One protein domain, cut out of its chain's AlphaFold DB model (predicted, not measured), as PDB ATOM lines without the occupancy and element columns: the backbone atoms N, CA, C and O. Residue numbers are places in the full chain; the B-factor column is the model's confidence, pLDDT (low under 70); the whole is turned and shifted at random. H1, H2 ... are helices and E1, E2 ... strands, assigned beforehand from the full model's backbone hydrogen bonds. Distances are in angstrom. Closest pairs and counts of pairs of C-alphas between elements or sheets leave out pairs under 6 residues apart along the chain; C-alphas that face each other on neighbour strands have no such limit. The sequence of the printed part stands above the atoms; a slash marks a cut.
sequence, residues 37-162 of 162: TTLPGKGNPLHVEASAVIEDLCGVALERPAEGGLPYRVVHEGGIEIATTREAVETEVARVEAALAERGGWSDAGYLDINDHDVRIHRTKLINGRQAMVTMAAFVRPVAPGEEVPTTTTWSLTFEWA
ATOM      1  N   THR A  37     598.654 553.197 450.895       69.31
ATOM      2  CA  THR A  37     598.280 554.459 451.568       69.31
ATOM      3  C   THR A  37     597.442 555.405 450.703       69.31
ATOM      4  O   THR A  37     596.900 556.378 451.219       69.31
ATOM      5  N   THR A  38     597.322 555.164 449.395       69.75
ATOM      6  CA  THR A  38     596.640 556.093 448.469       69.75
ATOM      7  C   THR A  38     595.225 555.681 448.082       69.75
ATOM      8  O   THR A  38     594.462 556.528 447.630       69.75
ATOM      9  N   LEU A  39     594.867 554.407 448.246       79.81
ATOM     10  CA  LEU A  39     593.559 553.882 447.854       79.81
ATOM     11  C   LEU A  39     592.697 553.579 449.089       79.81
ATOM     12  O   LEU A  39     593.244 553.078 450.075       79.81
ATOM     13  N   PRO A  40     591.380 553.849 449.048       82.25
ATOM     14  CA  PRO A  40     590.461 553.419 450.099       82.25
ATOM     15  C   PRO A  40     590.366 551.886 450.165       82.25
ATOM     16  O   PRO A  40     590.644 551.186 449.183       82.25
ATOM     17  N   GLY A  41     589.955 551.361 451.318       83.62
ATOM     18  CA  GLY A  41     589.659 549.951 451.542       83.62
ATOM     19  C   GLY A  41     590.290 549.373 452.812       83.62
ATOM     20  O   GLY A  41     591.256 549.892 453.364       83.62
ATOM     21  N   LYS A  42     589.790 548.203 453.230       82.56
ATOM     22  CA  LYS A  42     590.180 547.512 454.480       82.56
ATOM     23  C   LYS A  42     591.667 547.149 454.599       82.56
ATOM     24  O   LYS A  42     592.134 546.864 455.694       82.56
ATOM     25  N   GLY A  43     592.398 547.110 453.485       81.94
ATOM     26  CA  GLY A  43     593.845 546.876 453.474       81.94
ATOM     27  C   GLY A  43     594.682 548.143 453.677       81.94
ATOM     28  O   GLY A  43     595.902 548.045 453.791       81.94
ATOM     29  N   ASN A  44     594.055 549.324 453.694       88.81
ATOM     30  CA  ASN A  44     594.757 550.578 453.893       88.81
ATOM     31  C   ASN A  44     595.146 550.741 455.378       88.81
ATOM     32  O   ASN A  44     594.277 550.636 456.247       88.81
ATOM     33  N   PRO A  45     596.418 551.048 455.692       89.62
ATOM     34  CA  PRO A  45     596.875 551.239 457.067       89.62
ATOM     35  C   PRO A  45     596.100 552.298 457.869       89.62
ATOM     36  O   PRO A  45     595.888 552.104 459.063       89.62
ATOM     37  N   LEU A  46     595.649 553.390 457.237       91.31
ATOM     38  CA  LEU A  46     594.814 554.400 457.895       91.31
ATOM     39  C   LEU A  46     593.433 553.842 458.226       91.31
ATOM     40  O   LEU A  46     592.932 554.105 459.310       91.31
ATOM     41  N   HIS A  47     592.837 553.053 457.327       91.94
ATOM     42  CA  HIS A  47     591.557 552.401 457.603       91.94
ATOM     43  C   HIS A  47     591.673 551.437 458.777       91.94
ATOM     44  O   HIS A  47     590.856 551.481 459.683       91.94
ATOM     45  N   VAL A  48     592.710 550.598 458.794       93.00
ATOM     46  CA  VAL A  48     592.937 549.643 459.886       93.00
ATOM     47  C   VAL A  48     593.101 550.361 461.226       93.00
ATOM     48  O   VAL A  48     592.483 549.966 462.211       93.00
ATOM     49  N   GLU A  49     593.911 551.420 461.268       93.88
ATOM     50  CA  GLU A  49     594.145 552.168 462.506       93.88
ATOM     51  C   GLU A  49     592.898 552.942 462.960       93.88
ATOM     52  O   GLU A  49     592.556 552.902 464.139       93.88
ATOM     53  N   ALA A  50     592.199 553.606 462.036       92.62
ATOM     54  CA  ALA A  50     590.980 554.353 462.332       92.62
ATOM     55  C   ALA A  50     589.846 553.436 462.806       92.62
ATOM     56  O   ALA A  50     589.181 553.751 463.790       92.62
ATOM     57  N   SER A  51     589.650 552.292 462.144       93.69
ATOM     58  CA  SER A  51     588.627 551.316 462.528       93.69
ATOM     59  C   SER A  51     588.876 550.758 463.918       93.69
ATOM     60  O   SER A  51     587.930 550.687 464.687       93.69
ATOM     61  N   ALA A  52     590.127 550.461 464.282       93.62
ATOM     62  CA  ALA A  52     590.443 550.004 465.634       93.62
ATOM     63  C   ALA A  52     590.056 551.047 466.700       93.62
ATOM     64  O   ALA A  52     589.343 550.715 467.639       93.62
ATOM     65  N   VAL A  53     590.445 552.318 466.521       93.44
ATOM     66  CA  VAL A  53     590.077 553.387 467.473       93.44
ATOM     67  C   VAL A  53     588.560 553.570 467.549       93.44
ATOM     68  O   VAL A  53     588.004 553.746 468.628       93.44
ATOM     69  N   ILE A  54     587.874 553.555 466.405       91.88
ATOM     70  CA  ILE A  54     586.421 553.737 466.358       91.88
ATOM     71  C   ILE A  54     585.702 552.542 467.006       91.88
ATOM     72  O   ILE A  54     584.740 552.752 467.740       91.88
ATOM     73  N   GLU A  55     586.175 551.313 466.796       91.06
ATOM     74  CA  GLU A  55     585.646 550.101 467.437       91.06
ATOM     75  C   GLU A  55     585.854 550.120 468.961       91.06
ATOM     76  O   GLU A  55     584.913 549.806 469.694       91.06
ATOM     77  N   ASP A  56     587.018 550.572 469.447       91.31
ATOM     78  CA  ASP A  56     587.293 550.763 470.884       91.31
ATOM     79  C   ASP A  56     586.307 551.766 471.522       91.31
ATOM     80  O   ASP A  56     585.923 551.647 472.687       91.31
ATOM     81  N   LEU A  57     585.816 552.724 470.729       89.81
ATOM     82  CA  LEU A  57     584.791 553.698 471.120       89.81
ATOM     83  C   LEU A  57     583.347 553.206 470.903       89.81
ATOM     84  O   LEU A  57     582.405 553.969 471.143       89.81
ATOM     85  N   CYS A  58     583.171 551.934 470.518       88.75
ATOM     86  CA  CYS A  58     581.901 551.283 470.170       88.75
ATOM     87  C   CYS A  58     581.195 551.885 468.940       88.75
ATOM     88  O   CYS A  58     579.968 551.834 468.829       88.75
ATOM     89  N   GLY A  59     581.968 552.459 468.023       87.81
ATOM     90  CA  GLY A  59     581.500 553.046 466.776       87.81
ATOM     91  C   GLY A  59     581.622 552.132 465.562       87.81
ATOM     92  O   GLY A  59     582.115 551.009 465.631       87.81
ATOM     93  N   VAL A  60     581.210 552.665 464.408       89.69
ATOM     94  CA  VAL A  60     581.402 552.033 463.095       89.69
ATOM     95  C   VAL A  60     582.228 552.963 462.217       89.69
ATOM     96  O   VAL A  60     581.918 554.145 462.090       89.69
ATOM     97  N   ALA A  61     583.299 552.450 461.618       90.44
ATOM     98  CA  ALA A  61     584.160 553.232 460.742       90.44
ATOM     99  C   ALA A  61     583.640 553.235 459.302       90.44
ATOM    100  O   ALA A  61     583.369 552.184 458.717       90.44
ATOM    101  N   LEU A  62     583.555 554.423 458.706       90.62
ATOM    102  CA  LEU A  62     583.052 554.611 457.352       90.62
ATOM    103  C   LEU A  62     584.019 555.434 456.507       90.62
ATOM    104  O   LEU A  62     584.454 556.516 456.893       90.62
ATOM    105  N   GLU A  63     584.318 554.949 455.307       91.00
ATOM    106  CA  GLU A  63     585.133 555.691 454.350       91.00
ATOM    107  C   GLU A  63     584.299 556.746 453.625       91.00
ATOM    108  O   GLU A  63     583.193 556.485 453.141       91.00
ATOM    109  N   ARG A  64     584.847 557.956 453.522       88.50
ATOM    110  CA  ARG A  64     584.252 559.070 452.785       88.50
ATOM    111  C   ARG A  64     585.299 559.710 451.876       88.50
ATOM    112  O   ARG A  64     586.486 559.693 452.207       88.50
ATOM    113  N   PRO A  65     584.881 560.329 450.762       84.56
ATOM    114  CA  PRO A  65     585.759 561.224 450.019       84.56
ATOM    115  C   PRO A  65     586.330 562.294 450.958       84.56
ATOM    116  O   PRO A  65     585.599 562.839 451.796       84.56
ATOM    117  N   ALA A  66     587.631 562.553 450.840       78.88
ATOM    118  CA  ALA A  66     588.267 563.679 451.508       78.88
ATOM    119  C   ALA A  66     588.136 564.940 450.649       78.88
ATOM    120  O   ALA A  66     587.925 564.877 449.434       78.88
ATOM    121  N   GLU A  67     588.240 566.089 451.299       77.06
ATOM    122  CA  GLU A  67     588.259 567.392 450.642       77.06
ATOM    123  C   GLU A  67     589.713 567.803 450.343       77.06
ATOM    124  O   GLU A  67     590.662 567.212 450.856       77.06
ATOM    125  N   GLY A  68     589.919 568.792 449.469       66.62
ATOM    126  CA  GLY A  68     591.244 569.410 449.303       66.62
ATOM    127  C   GLY A  68     592.330 568.558 448.626       66.62
ATOM    128  O   GLY A  68     593.509 568.856 448.779       66.62
ATOM    129  N   GLY A  69     591.973 567.523 447.855       63.69
ATOM    130  CA  GLY A  69     592.943 566.719 447.089       63.69
ATOM    131  C   GLY A  69     593.592 565.569 447.867       63.69
ATOM    132  O   GLY A  69     594.430 564.854 447.314       63.69
ATOM    133  N   LEU A  70     593.179 565.349 449.115       70.81
ATOM    134  CA  LEU A  70     593.480 564.127 449.853       70.81
ATOM    135  C   LEU A  70     592.660 562.948 449.297       70.81
ATOM    136  O   LEU A  70     591.559 563.145 448.779       70.81
ATOM    137  N   PRO A  71     593.179 561.708 449.372       72.69
ATOM    138  CA  PRO A  71     592.570 560.583 448.669       72.69
ATOM    139  C   PRO A  71     591.226 560.149 449.276       72.69
ATOM    140  O   PRO A  71     590.289 559.870 448.530       72.69
ATOM    141  N   TYR A  72     591.118 560.083 450.606       85.25
ATOM    142  CA  TYR A  72     589.893 559.745 451.339       85.25
ATOM    143  C   TYR A  72     590.082 560.006 452.846       85.25
ATOM    144  O   TYR A  72     591.209 560.213 453.305       85.25
ATOM    145  N   ARG A  73     588.983 559.981 453.602       90.19
ATOM    146  CA  ARG A  73     588.951 560.051 455.072       90.19
ATOM    147  C   ARG A  73     588.153 558.883 455.647       90.19
ATOM    148  O   ARG A  73     587.275 558.340 454.972       90.19
ATOM    149  N   VAL A  74     588.429 558.522 456.893       89.94
ATOM    150  CA  VAL A  74     587.645 557.547 457.665       89.94
ATOM    151  C   VAL A  74     586.948 558.292 458.786       89.94
ATOM    152  O   VAL A  74     587.594 559.012 459.539       89.94
ATOM    153  N   VAL A  75     585.632 558.156 458.881       90.94
ATOM    154  CA  VAL A  75     584.820 558.849 459.882       90.94
ATOM    155  C   VAL A  75     584.098 557.856 460.775       90.94
ATOM    156  O   VAL A  75     583.767 556.752 460.341       90.94
ATOM    157  N   HIS A  76     583.814 558.264 462.006       88.81
ATOM    158  CA  HIS A  76     582.861 557.557 462.854       88.81
ATOM    159  C   HIS A  76     581.442 557.745 462.293       88.81
ATOM    160  O   HIS A  76     580.923 558.861 462.235       88.81
ATOM    161  N   GLU A  77     580.805 556.662 461.857       79.31
ATOM    162  CA  GLU A  77     579.437 556.652 461.338       79.31
ATOM    163  C   GLU A  77     578.432 557.004 462.440       79.31
ATOM    164  O   GLU A  77     578.594 556.597 463.588       79.31
ATOM    165  N   GLY A  78     577.411 557.794 462.097       66.31
ATOM    166  CA  GLY A  78     576.328 558.200 463.002       66.31
ATOM    167  C   GLY A  78     576.705 559.241 464.061       66.31
ATOM    168  O   GLY A  78     575.814 559.916 464.567       66.31
ATOM    169  N   GLY A  79     577.999 559.406 464.359       68.56
ATOM    170  CA  GLY A  79     578.462 560.131 465.541       68.56
ATOM    171  C   GLY A  79     577.864 559.564 466.833       68.56
ATOM    172  O   GLY A  79     577.093 558.605 466.818       68.56
ATOM    173  N   ILE A  80     578.230 560.133 467.975       68.06
ATOM    174  CA  ILE A  80     577.581 559.795 469.246       68.06
ATOM    175  C   ILE A  80     576.881 561.052 469.746       68.06
ATOM    176  O   ILE A  80     577.481 562.126 469.819       68.06
ATOM    177  N   GLU A  81     575.588 560.924 470.032       76.69
ATOM    178  CA  GLU A  81     574.827 561.992 470.666       76.69
ATOM    179  C   GLU A  81     575.288 562.138 472.109       76.69
ATOM    180  O   GLU A  81     575.152 561.219 472.918       76.69
ATOM    181  N   ILE A  82     575.828 563.305 472.431       74.88
ATOM    182  CA  ILE A  82     576.215 563.659 473.793       74.88
ATOM    183  C   ILE A  82     575.466 564.887 474.242       74.88
ATOM    184  O   ILE A  82     575.076 565.719 473.423       74.88
ATOM    185  N   ALA A  83     575.279 565.013 475.552       72.88
ATOM    186  CA  ALA A  83     574.724 566.230 476.105       72.88
ATOM    187  C   ALA A  83     575.593 567.429 475.699       72.88
ATOM    188  O   ALA A  83     576.820 567.354 475.722       72.88
ATOM    189  N   THR A  84     574.963 568.556 475.380       73.88
ATOM    190  CA  THR A  84     575.653 569.818 475.044       73.88
ATOM    191  C   THR A  84     576.333 570.482 476.250       73.88
ATOM    192  O   THR A  84     576.758 571.635 476.176       73.88
ATOM    193  N   THR A  85     576.453 569.777 477.379       75.56
ATOM    194  CA  THR A  85     577.129 570.273 478.576       75.56
ATOM    195  C   THR A  85     578.639 570.125 478.440       75.56
ATOM    196  O   THR A  85     579.149 569.142 477.907       75.56
ATOM    197  N   ARG A  86     579.375 571.092 478.996       76.44
ATOM    198  CA  ARG A  86     580.842 571.064 479.013       76.44
ATOM    199  C   ARG A  86     581.395 569.777 479.630       76.44
ATOM    200  O   ARG A  86     582.289 569.176 479.058       76.44
ATOM    201  N   GLU A  87     580.826 569.334 480.748       80.62
ATOM    202  CA  GLU A  87     581.238 568.107 481.440       80.62
ATOM    203  C   GLU A  87     581.064 566.850 480.569       80.62
ATOM    204  O   GLU A  87     581.951 565.997 480.532       80.62
ATOM    205  N   ALA A  88     579.954 566.738 479.828       81.19
ATOM    206  CA  ALA A  88     579.733 565.606 478.931       81.19
ATOM    207  C   ALA A  88     580.733 565.610 477.770       81.19
ATOM    208  O   ALA A  88     581.297 564.571 477.434       81.19
ATOM    209  N   VAL A  89     581.010 566.787 477.203       79.94
ATOM    210  CA  VAL A  89     582.002 566.935 476.134       79.94
ATOM    211  C   VAL A  89     583.412 566.618 476.640       79.94
ATOM    212  O   VAL A  89     584.130 565.866 475.991       79.94
ATOM    213  N   GLU A  90     583.806 567.122 477.811       82.19
ATOM    214  CA  GLU A  90     585.106 566.820 478.432       82.19
ATOM    215  C   GLU A  90     585.256 565.324 478.762       82.19
ATOM    216  O   GLU A  90     586.337 564.758 478.587       82.19
ATOM    217  N   THR A  91     584.170 564.660 479.168       86.50
ATOM    218  CA  THR A  91     584.151 563.206 479.396       86.50
ATOM    219  C   THR A  91     584.395 562.434 478.100       86.50
ATOM    220  O   THR A  91     585.207 561.506 478.077       86.50
ATOM    221  N   GLU A  92     583.751 562.832 477.002       85.69
ATOM    222  CA  GLU A  92     583.978 562.204 475.697       85.69
ATOM    223  C   GLU A  92     585.377 562.461 475.151       85.69
ATOM    224  O   GLU A  92     586.014 561.543 474.637       85.69
ATOM    225  N   VAL A  93     585.894 563.678 475.318       86.38
ATOM    226  CA  VAL A  93     587.288 564.008 474.990       86.38
ATOM    227  C   VAL A  93     588.238 563.068 475.723       86.38
ATOM    228  O   VAL A  93     589.101 562.460 475.096       86.38
ATOM    229  N   ALA A  94     588.058 562.894 477.036       88.69
ATOM    230  CA  ALA A  94     588.896 562.002 477.830       88.69
ATOM    231  C   ALA A  94     588.798 560.541 477.361       88.69
ATOM    232  O   ALA A  94     589.813 559.842 477.314       88.69
ATOM    233  N   ARG A  95     587.602 560.086 476.966       89.50
ATOM    234  CA  ARG A  95     587.385 558.745 476.406       89.50
ATOM    235  C   ARG A  95     588.138 558.548 475.085       89.50
ATOM    236  O   ARG A  95     588.793 557.524 474.907       89.50
ATOM    237  N   VAL A  96     588.092 559.536 474.190       89.50
ATOM    238  CA  VAL A  96     588.820 559.518 472.907       89.50
ATOM    239  C   VAL A  96     590.332 559.537 473.131       89.50
ATOM    240  O   VAL A  96     591.047 558.734 472.535       89.50
ATOM    241  N   GLU A  97     590.834 560.400 474.014       90.12
ATOM    242  CA  GLU A  97     592.264 560.459 474.351       90.12
ATOM    243  C   GLU A  97     592.772 559.146 474.946       90.12
ATOM    244  O   GLU A  97     593.865 558.702 474.598       90.12
ATOM    245  N   ALA A  98     591.980 558.494 475.803       91.62
ATOM    246  CA  ALA A  98     592.323 557.186 476.350       91.62
ATOM    247  C   ALA A  98     592.458 556.132 475.238       91.62
ATOM    248  O   ALA A  98     593.486 555.458 475.169       91.62
ATOM    249  N   ALA A  99     591.491 556.060 474.317       92.12
ATOM    250  CA  ALA A  99     591.555 555.144 473.176       92.12
ATOM    251  C   ALA A  99     592.787 555.416 472.290       92.12
ATOM    252  O   ALA A  99     593.510 554.498 471.905       92.12
ATOM    253  N   LEU A 100     593.101 556.685 472.009       92.00
ATOM    254  CA  LEU A 100     594.298 557.048 471.239       92.00
ATOM    255  C   LEU A 100     595.599 556.701 471.985       92.00
ATOM    256  O   LEU A 100     596.562 556.237 471.366       92.00
ATOM    257  N   ALA A 101     595.639 556.890 473.305       90.38
ATOM    258  CA  ALA A 101     596.797 556.571 474.133       90.38
ATOM    259  C   ALA A 101     597.075 555.061 474.188       90.38
ATOM    260  O   ALA A 101     598.231 554.656 474.050       90.38
ATOM    261  N   GLU A 102     596.036 554.229 474.317       91.75
ATOM    262  CA  GLU A 102     596.153 552.761 474.310       91.75
ATOM    263  C   GLU A 102     596.760 552.230 473.003       91.75
ATOM    264  O   GLU A 102     597.556 551.288 473.010       91.75
ATOM    265  N   ARG A 103     596.456 552.885 471.876       90.00
ATOM    266  CA  ARG A 103     597.025 552.559 470.557       90.00
ATOM    267  C   ARG A 103     598.478 552.998 470.385       90.00
ATOM    268  O   ARG A 103     599.176 552.480 469.506       90.00
ATOM    269  N   GLY A 104     598.929 553.960 471.187       88.75
ATOM    270  CA  GLY A 104     600.272 554.530 471.143       88.75
ATOM    271  C   GLY A 104     600.607 555.269 469.840       88.75
ATOM    272  O   GLY A 104     599.981 555.107 468.791       88.75
ATOM    273  N   GLY A 105     601.640 556.110 469.889       87.94
ATOM    274  CA  GLY A 105     602.161 556.827 468.715       87.94
ATOM    275  C   GLY A 105     601.296 557.989 468.212       87.94
ATOM    276  O   GLY A 105     601.726 558.689 467.299       87.94
ATOM    277  N   TRP A 106     600.121 558.211 468.806       92.06
ATOM    278  CA  TRP A 106     599.369 559.450 468.654       92.06
ATOM    279  C   TRP A 106     600.008 560.532 469.518       92.06
ATOM    280  O   TRP A 106     600.238 560.349 470.711       92.06
ATOM    281  N   SER A 107     600.337 561.649 468.887       88.25
ATOM    282  CA  SER A 107     600.983 562.801 469.509       88.25
ATOM    283  C   SER A 107     600.156 564.050 469.262       88.25
ATOM    284  O   SER A 107     599.426 564.131 468.272       88.25
ATOM    285  N   ASP A 108     600.248 565.015 470.172       82.94
ATOM    286  CA  ASP A 108     599.580 566.298 470.001       82.94
ATOM    287  C   ASP A 108     600.082 566.996 468.729       82.94
ATOM    288  O   ASP A 108     601.287 567.126 468.511       82.94
ATOM    289  N   ALA A 109     599.147 567.428 467.881       70.12
ATOM    290  CA  ALA A 109     599.449 568.234 466.702       70.12
ATOM    291  C   ALA A 109     599.792 569.694 467.064       70.12
ATOM    292  O   ALA A 109     600.190 570.464 466.189       70.12
ATOM    293  N   GLY A 110     599.621 570.083 468.335       62.56
ATOM    294  CA  GLY A 110     599.870 571.432 468.843       62.56
ATOM    295  C   GLY A 110     598.668 572.375 468.728       62.56
ATOM    296  O   GLY A 110     598.797 573.553 469.050       62.56
ATOM    297  N   TYR A 111     597.507 571.869 468.303       55.50
ATOM    298  CA  TYR A 111     596.257 572.621 468.197       55.50
ATOM    299  C   TYR A 111     595.168 571.900 468.996       55.50
ATOM    300  O   TYR A 111     594.429 571.083 468.459       55.50
ATOM    301  N   LEU A 112     595.083 572.174 470.296       52.31
ATOM    302  CA  LEU A 112     593.864 571.931 471.064       52.31
ATOM    303  C   LEU A 112     593.063 573.234 471.027       52.31
ATOM    304  O   LEU A 112     593.400 574.181 471.734       52.31
ATOM    305  N   ASP A 113     592.048 573.300 470.166       60.41
ATOM    306  CA  ASP A 113     591.142 574.450 470.096       60.41
ATOM    307  C   ASP A 113     589.863 574.089 470.854       60.41
ATOM    308  O   ASP A 113     588.907 573.543 470.300       60.41
ATOM    309  N   ILE A 114     589.912 574.300 472.169       54.69
ATOM    310  CA  ILE A 114     588.722 574.333 473.018       54.69
ATOM    311  C   ILE A 114     588.376 575.803 473.172       54.69
ATOM    312  O   ILE A 114     589.011 576.526 473.944       54.69
ATOM    313  N   ASN A 115     587.380 576.247 472.426       58.59
ATOM    314  CA  ASN A 115     586.816 577.577 472.563       58.59
ATOM    315  C   ASN A 115     585.365 577.458 473.048       58.59
ATOM    316  O   ASN A 115     584.810 576.365 473.140       58.59
ATOM    317  N   ASP A 116     584.745 578.579 473.416       54.88
ATOM    318  CA  ASP A 116     583.404 578.587 474.028       54.88
ATOM    319  C   ASP A 116     582.291 578.068 473.099       54.88
ATOM    320  O   ASP A 116     581.128 578.098 473.484       54.88
ATOM    321  N   HIS A 117     582.637 577.646 471.878       57.69
ATOM    322  CA  HIS A 117     581.729 577.249 470.811       57.69
ATOM    323  C   HIS A 117     581.998 575.845 470.274       57.69
ATOM    324  O   HIS A 117     581.046 575.190 469.864       57.69
ATOM    325  N   ASP A 118     583.252 575.387 470.281       67.56
ATOM    326  CA  ASP A 118     583.670 574.092 469.753       67.56
ATOM    327  C   ASP A 118     584.745 573.458 470.644       67.56
ATOM    328  O   ASP A 118     585.624 574.123 471.195       67.56
ATOM    329  N   VAL A 119     584.723 572.130 470.711       70.12
ATOM    330  CA  VAL A 119     585.830 571.329 471.233       70.12
ATOM    331  C   VAL A 119     586.459 570.565 470.086       70.12
ATOM    332  O   VAL A 119     585.793 569.754 469.433       70.12
ATOM    333  N   ARG A 120     587.748 570.827 469.848       77.56
ATOM    334  CA  ARG A 120     588.529 570.148 468.815       77.56
ATOM    335  C   ARG A 120     589.783 569.511 469.377       77.56
ATOM    336  O   ARG A 120     590.615 570.188 469.975       77.56
ATOM    337  N   ILE A 121     589.937 568.215 469.124       81.75
ATOM    338  CA  ILE A 121     591.168 567.473 469.410       81.75
ATOM    339  C   ILE A 121     591.849 567.182 468.085       81.75
ATOM    340  O   ILE A 121     591.216 566.618 467.195       81.75
ATOM    341  N   HIS A 122     593.138 567.494 467.990       86.31
ATOM    342  CA  HIS A 122     593.970 567.130 466.851       86.31
ATOM    343  C   HIS A 122     595.153 566.280 467.319       86.31
ATOM    344  O   HIS A 122     595.998 566.736 468.096       86.31
ATOM    345  N   ARG A 123     595.238 565.033 466.848       89.19
ATOM    346  CA  ARG A 123     596.402 564.165 467.089       89.19
ATOM    347  C   ARG A 123     596.990 563.708 465.770       89.19
ATOM    348  O   ARG A 123     596.269 563.510 464.797       89.19
ATOM    349  N   THR A 124     598.302 563.512 465.743       91.31
ATOM    350  CA  THR A 124     598.995 562.953 464.580       91.31
ATOM    351  C   THR A 124     599.785 561.707 464.935       91.31
ATOM    352  O   THR A 124     600.278 561.563 466.056       91.31
ATOM    353  N   LYS A 125     599.904 560.807 463.960       91.62
ATOM    354  CA  LYS A 125     600.658 559.557 464.062       91.62
ATOM    355  C   LYS A 125     601.330 559.252 462.730       91.62
ATOM    356  O   LYS A 125     600.759 559.496 461.670       91.62
ATOM    357  N   LEU A 126     602.537 558.692 462.770       89.44
ATOM    358  CA  LEU A 126     603.169 558.116 461.583       89.44
ATOM    359  C   LEU A 126     602.673 556.684 461.388       89.44
ATOM    360  O   LEU A 126     602.947 555.808 462.209       89.44
ATOM    361  N   ILE A 127     601.982 556.437 460.279       87.75
ATOM    362  CA  ILE A 127     601.508 555.113 459.877       87.75
ATOM    363  C   ILE A 127     602.247 554.736 458.595       87.75
ATOM    364  O   ILE A 127     602.112 555.397 457.568       87.75
ATOM    365  N   ASN A 128     603.084 553.696 458.660       84.88
ATOM    366  CA  ASN A 128     603.955 553.276 457.552       84.88
ATOM    367  C   ASN A 128     604.783 554.424 456.934       84.88
ATOM    368  O   ASN A 128     604.999 554.469 455.726       84.88
ATOM    369  N   GLY A 129     605.250 555.362 457.765       82.44
ATOM    370  CA  GLY A 129     606.071 556.498 457.331       82.44
ATOM    371  C   GLY A 129     605.294 557.670 456.725       82.44
ATOM    372  O   GLY A 129     605.914 558.669 456.369       82.44
ATOM    373  N   ARG A 130     603.960 557.589 456.643       84.88
ATOM    374  CA  ARG A 130     603.089 558.702 456.254       84.88
ATOM    375  C   ARG A 130     602.393 559.282 457.481       84.88
ATOM    376  O   ARG A 130     601.953 558.538 458.355       84.88
ATOM    377  N   GLN A 131     602.302 560.604 457.550       88.31
ATOM    378  CA  GLN A 131     601.603 561.277 458.637       88.31
ATOM    379  C   GLN A 131     600.091 561.156 458.441       88.31
ATOM    380  O   GLN A 131     599.561 561.459 457.373       88.31
ATOM    381  N   ALA A 132     599.417 560.682 459.479       89.69
ATOM    382  CA  ALA A 132     597.974 560.678 459.615       89.69
ATOM    383  C   ALA A 132     597.572 561.667 460.707       89.69
ATOM    384  O   ALA A 132     598.316 561.871 461.673       89.69
ATOM    385  N   MET A 133     596.389 562.243 460.558       90.06
ATOM    386  CA  MET A 133     595.759 563.130 461.519       90.06
ATOM    387  C   MET A 133     594.406 562.555 461.921       90.06
ATOM    388  O   MET A 133     593.674 562.028 461.084       90.06
ATOM    389  N   VAL A 134     594.081 562.664 463.203       89.56
ATOM    390  CA  VAL A 134     592.729 562.478 463.717       89.56
ATOM    391  C   VAL A 134     592.232 563.801 464.271       89.56
ATOM    392  O   VAL A 134     592.945 564.479 465.014       89.56
ATOM    393  N   THR A 135     591.007 564.143 463.892       87.94
ATOM    394  CA  THR A 135     590.295 565.334 464.333       87.94
ATOM    395  C   THR A 135     588.970 564.920 464.958       87.94
ATOM    396  O   THR A 135     588.136 564.299 464.296       87.94
ATOM    397  N   MET A 136     588.765 565.281 466.224       83.38
ATOM    398  CA  MET A 136     587.439 565.300 466.845       83.38
ATOM    399  C   MET A 136     586.878 566.714 466.740       83.38
ATOM    400  O   MET A 136     587.614 567.668 466.972       83.38
ATOM    401  N   ALA A 137     585.589 566.848 466.438       78.56
ATOM    402  CA  ALA A 137     584.871 568.114 466.546       78.56
ATOM    403  C   ALA A 137     583.522 567.890 467.236       78.56
ATOM    404  O   ALA A 137     582.751 567.018 466.823       78.56
ATOM    405  N   ALA A 138     583.251 568.678 468.276       72.94
ATOM    406  CA  ALA A 138     581.970 568.733 468.972       72.94
ATOM    407  C   ALA A 138     581.535 570.195 469.142       72.94
ATOM    408  O   ALA A 138     582.328 571.020 469.589       72.94
ATOM    409  N   PHE A 139     580.282 570.505 468.802       67.50
ATOM    410  CA  PHE A 139     579.717 571.849 468.950       67.50
ATOM    411  C   PHE A 139     579.198 572.059 470.376       67.50
ATOM    412  O   PHE A 139     578.367 571.284 470.856       67.50
ATOM    413  N   VAL A 140     579.660 573.123 471.027       68.88
ATOM    414  CA  VAL A 140     579.351 573.515 472.408       68.88
ATOM    415  C   VAL A 140     578.865 574.962 472.394       68.88
ATOM    416  O   VAL A 140     579.550 575.868 472.837       68.88
ATOM    417  N   ARG A 141     577.706 575.250 471.799       60.34
ATOM    418  CA  ARG A 141     577.267 576.648 471.656       60.34
ATOM    419  C   ARG A 141     576.798 577.279 472.973       60.34
ATOM    420  O   ARG A 141     575.964 576.686 473.658       60.34
ATOM    421  N   PRO A 142     577.164 578.549 473.240       56.00
ATOM    422  CA  PRO A 142     576.513 579.362 474.247       56.00
ATOM    423  C   PRO A 142     575.115 579.764 473.763       56.00
ATOM    424  O   PRO A 142     574.914 580.267 472.654       56.00
ATOM    425  N   VAL A 143     574.134 579.502 474.612       55.84
ATOM    426  CA  VAL A 143     572.710 579.686 474.335       55.84
ATOM    427  C   VAL A 143     572.333 581.147 474.544       55.84
ATOM    428  O   VAL A 143     572.558 581.697 475.624       55.84
ATOM    429  N   ALA A 144     571.731 581.781 473.536       60.81
ATOM    430  CA  ALA A 144     571.145 583.103 473.718       60.81
ATOM    431  C   ALA A 144     569.858 582.998 474.563       60.81
ATOM    432  O   ALA A 144     569.114 582.023 474.424       60.81
ATOM    433  N   PRO A 145     569.539 583.984 475.423       60.69
ATOM    434  CA  PRO A 145     568.296 583.960 476.187       60.69
ATOM    435  C   PRO A 145     567.072 583.814 475.266       60.69
ATOM    436  O   PRO A 145     566.849 584.654 474.397       60.69
ATOM    437  N   GLY A 146     566.271 582.763 475.474       70.69
ATOM    438  CA  GLY A 146     565.039 582.502 474.714       70.69
ATOM    439  C   GLY A 146     565.189 581.600 473.484       70.69
ATOM    440  O   GLY A 146     564.203 581.376 472.789       70.69
ATOM    441  N   GLU A 147     566.381 581.073 473.214       70.75
ATOM    442  CA  GLU A 147     566.605 580.106 472.140       70.75
ATOM    443  C   GLU A 147     566.412 578.662 472.624       70.75
ATOM    444  O   GLU A 147     566.829 578.310 473.730       70.75
ATOM    445  N   GLU A 148     565.791 577.815 471.797       64.75
ATOM    446  CA  GLU A 148     565.726 576.378 472.072       64.75
ATOM    447  C   GLU A 148     567.128 575.770 471.980       64.75
ATOM    448  O   GLU A 148     567.809 575.855 470.958       64.75
ATOM    449  N   VAL A 149     567.561 575.158 473.079       60.66
ATOM    450  CA  VAL A 149     568.866 574.507 473.182       60.66
ATOM    451  C   VAL A 149     568.720 573.065 472.729       60.66
ATOM    452  O   VAL A 149     567.945 572.333 473.352       60.66
ATOM    453  N   PRO A 150     569.475 572.610 471.716       66.69
ATOM    454  CA  PRO A 150     569.636 571.185 471.492       66.69
ATOM    455  C   PRO A 150     570.202 570.571 472.772       66.69
ATOM    456  O   PRO A 150     571.288 570.937 473.226       66.69
ATOM    457  N   THR A 151     569.458 569.660 473.392       70.56
ATOM    458  CA  THR A 151     569.938 568.940 474.578       70.56
ATOM    459  C   THR A 151     571.078 567.992 474.232       70.56
ATOM    460  O   THR A 151     571.835 567.609 475.120       70.56
ATOM    461  N   THR A 152     571.220 567.647 472.950       76.19
ATOM    462  CA  THR A 152     572.265 566.782 472.419       76.19
ATOM    463  C   THR A 152     572.995 567.426 471.241       76.19
ATOM    464  O   THR A 152     572.451 568.258 470.513       76.19
ATOM    465  N   THR A 153     574.258 567.049 471.070       74.25
ATOM    466  CA  THR A 153     575.093 567.369 469.911       74.25
ATOM    467  C   THR A 153     575.714 566.085 469.390       74.25
ATOM    468  O   THR A 153     576.015 565.171 470.161       74.25
ATOM    469  N   THR A 154     575.892 566.003 468.078       77.81
ATOM    470  CA  THR A 154     576.601 564.895 467.442       77.81
ATOM    471  C   THR A 154     578.047 565.315 467.262       77.81
ATOM    472  O   THR A 154     578.330 566.270 466.539       77.81
ATOM    473  N   TRP A 155     578.973 564.601 467.893       82.44
ATOM    474  CA  TRP A 155     580.390 564.777 467.587       82.44
ATOM    475  C   TRP A 155     580.833 563.819 466.484       82.44
ATOM    476  O   TRP A 155     580.268 562.740 466.293       82.44
ATOM    477  N   SER A 156     581.866 564.229 465.753       82.56
ATOM    478  CA  SER A 156     582.467 563.437 464.680       82.56
ATOM    479  C   SER A 156     583.948 563.209 464.944       82.56
ATOM    480  O   SER A 156     584.659 564.159 465.277       82.56
ATOM    481  N   LEU A 157     584.412 561.977 464.725       88.81
ATOM    482  CA  LEU A 157     585.831 561.628 464.650       88.81
ATOM    483  C   LEU A 157     586.207 561.423 463.189       88.81
ATOM    484  O   LEU A 157     585.566 560.626 462.504       88.81
ATOM    485  N   THR A 158     587.225 562.132 462.720       90.25
ATOM    486  CA  THR A 158     587.703 562.059 461.336       90.25
ATOM    487  C   THR A 158     589.180 561.719 461.322       90.25
ATOM    488  O   THR A 158     589.970 562.406 461.956       90.25
ATOM    489  N   PHE A 159     589.550 560.690 460.569       91.50
ATOM    490  CA  PHE A 159     590.923 560.291 460.301       91.50
ATOM    491  C   PHE A 159     591.256 560.557 458.841       91.50
ATOM    492  O   PHE A 159     590.525 560.138 457.940       91.50
ATOM    493  N   GLU A 160     592.382 561.206 458.601       90.25
ATOM    494  CA  GLU A 160     592.847 561.536 457.261       90.25
ATOM    495  C   GLU A 160     594.369 561.500 457.176       90.25
ATOM    496  O   GLU A 160     595.083 561.505 458.180       90.25
ATOM    497  N   TRP A 161     594.877 561.431 455.953       87.88
ATOM    498  CA  TRP A 161     596.295 561.660 455.711       87.88
ATOM    499  C   TRP A 161     596.595 563.156 455.784       87.88
ATOM    500  O   TRP A 161     595.808 563.944 455.266       87.88
ATOM    501  N   ALA A 162     597.729 563.520 456.382       79.88
ATOM    502  CA  ALA A 162     598.257 564.881 456.323       79.88
ATOM    503  C   ALA A 162     598.974 565.157 454.989       79.88
ATOM    504  O   ALA A 162     599.392 564.178 454.310       79.88
TER     505      ALA A 162
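AT A GLANCE: This is residues 37 to 162 of the 162 residues of an uncharacterized protein of Propionibacteriaceae bacterium NML 150081 (UniProt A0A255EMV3). A long, strongly twisted sheet has both helices on one face: H2 runs along its long strands, and the sheet curls round H1. The long strands E4, E5 and E6 lie side by side; the short hairpin E1 and E2 extends the sheet beside the last part of E6, and short E3 pairs beside its first part. The printed part has 126 residues with two named helices and six named strands, in the order H1 E1 E2 E3 H2 E4 E5 E6; the class is mixed, helices and strands, and the neighbour strands are antiparallel. It is compact, with a radius of gyration of the C-alphas of 15.1 A, yet elongated, spanning 50 by 27 by 25 A, and the loop of residues 140 to 151 adds to its length at one end.

HOW THE PARTS SIT: Start at E6, residues 152 to 161, which has three neighbours in this branched sheet. On one side of it lie E2, residues 73 to 76, with N 74 and O 159 at 2.8 A, and E3, residues 80 to 83, with N 153 and O 82 at 2.8 A. On the other side look for E5, residues 130 to 139, where N 135 and O 158 are 2.8 A apart. E4, residues 118 to 127, is an edge strand beside E5, with N 127 and O 130 at 2.8 A; E4, E5 and E6 form a meander, each strand the antiparallel neighbour of the one before. E1, residues 61 to 64, forms a hairpin with E2, with N 75 and O 62 at 2.8 A. H2, residues 86 to 103, is on the sheet at a height of 8.8 A, over E5 and E6, and runs along the strands, at 15 degrees to E5 on the local plane. H1, residues 45 to 56, is on the same face; its closest C-alpha pair with E6 is Ala 50 and Phe 159, 6.3 A. H1 touches H2 with residues 53 to 56 alone, closest at the C-alphas of Val 53 and Ala 99, 6.1 A, at a steep tilt of 52 degrees, opposite ways. In H1 and H2 every O i to N i+4 pair is within hydrogen-bond range.

IN THESE COORDINATES: Find C-alpha 45 at (596.875, 551.239, 457.067); from there H1 runs 16.8 A. H2 begins at C-alpha 86, (580.842, 571.064, 479.013), and measures 26.0 A. E4 measures 27.9 A, E5 29.7 A, and E6 29.7 A, ending at C-alpha 161, (596.295, 561.660, 455.711).

THE WHOLE: The C-alphas farthest apart are those of Asn 128 and Gly 146, 51.6 A. The printed part has no cut; its long links are H2 to E4 and E5 to E6. The mean pLDDT of the printed part is 80.4, with 26 residues under 70, among them 110 to 118 and 139 to 145.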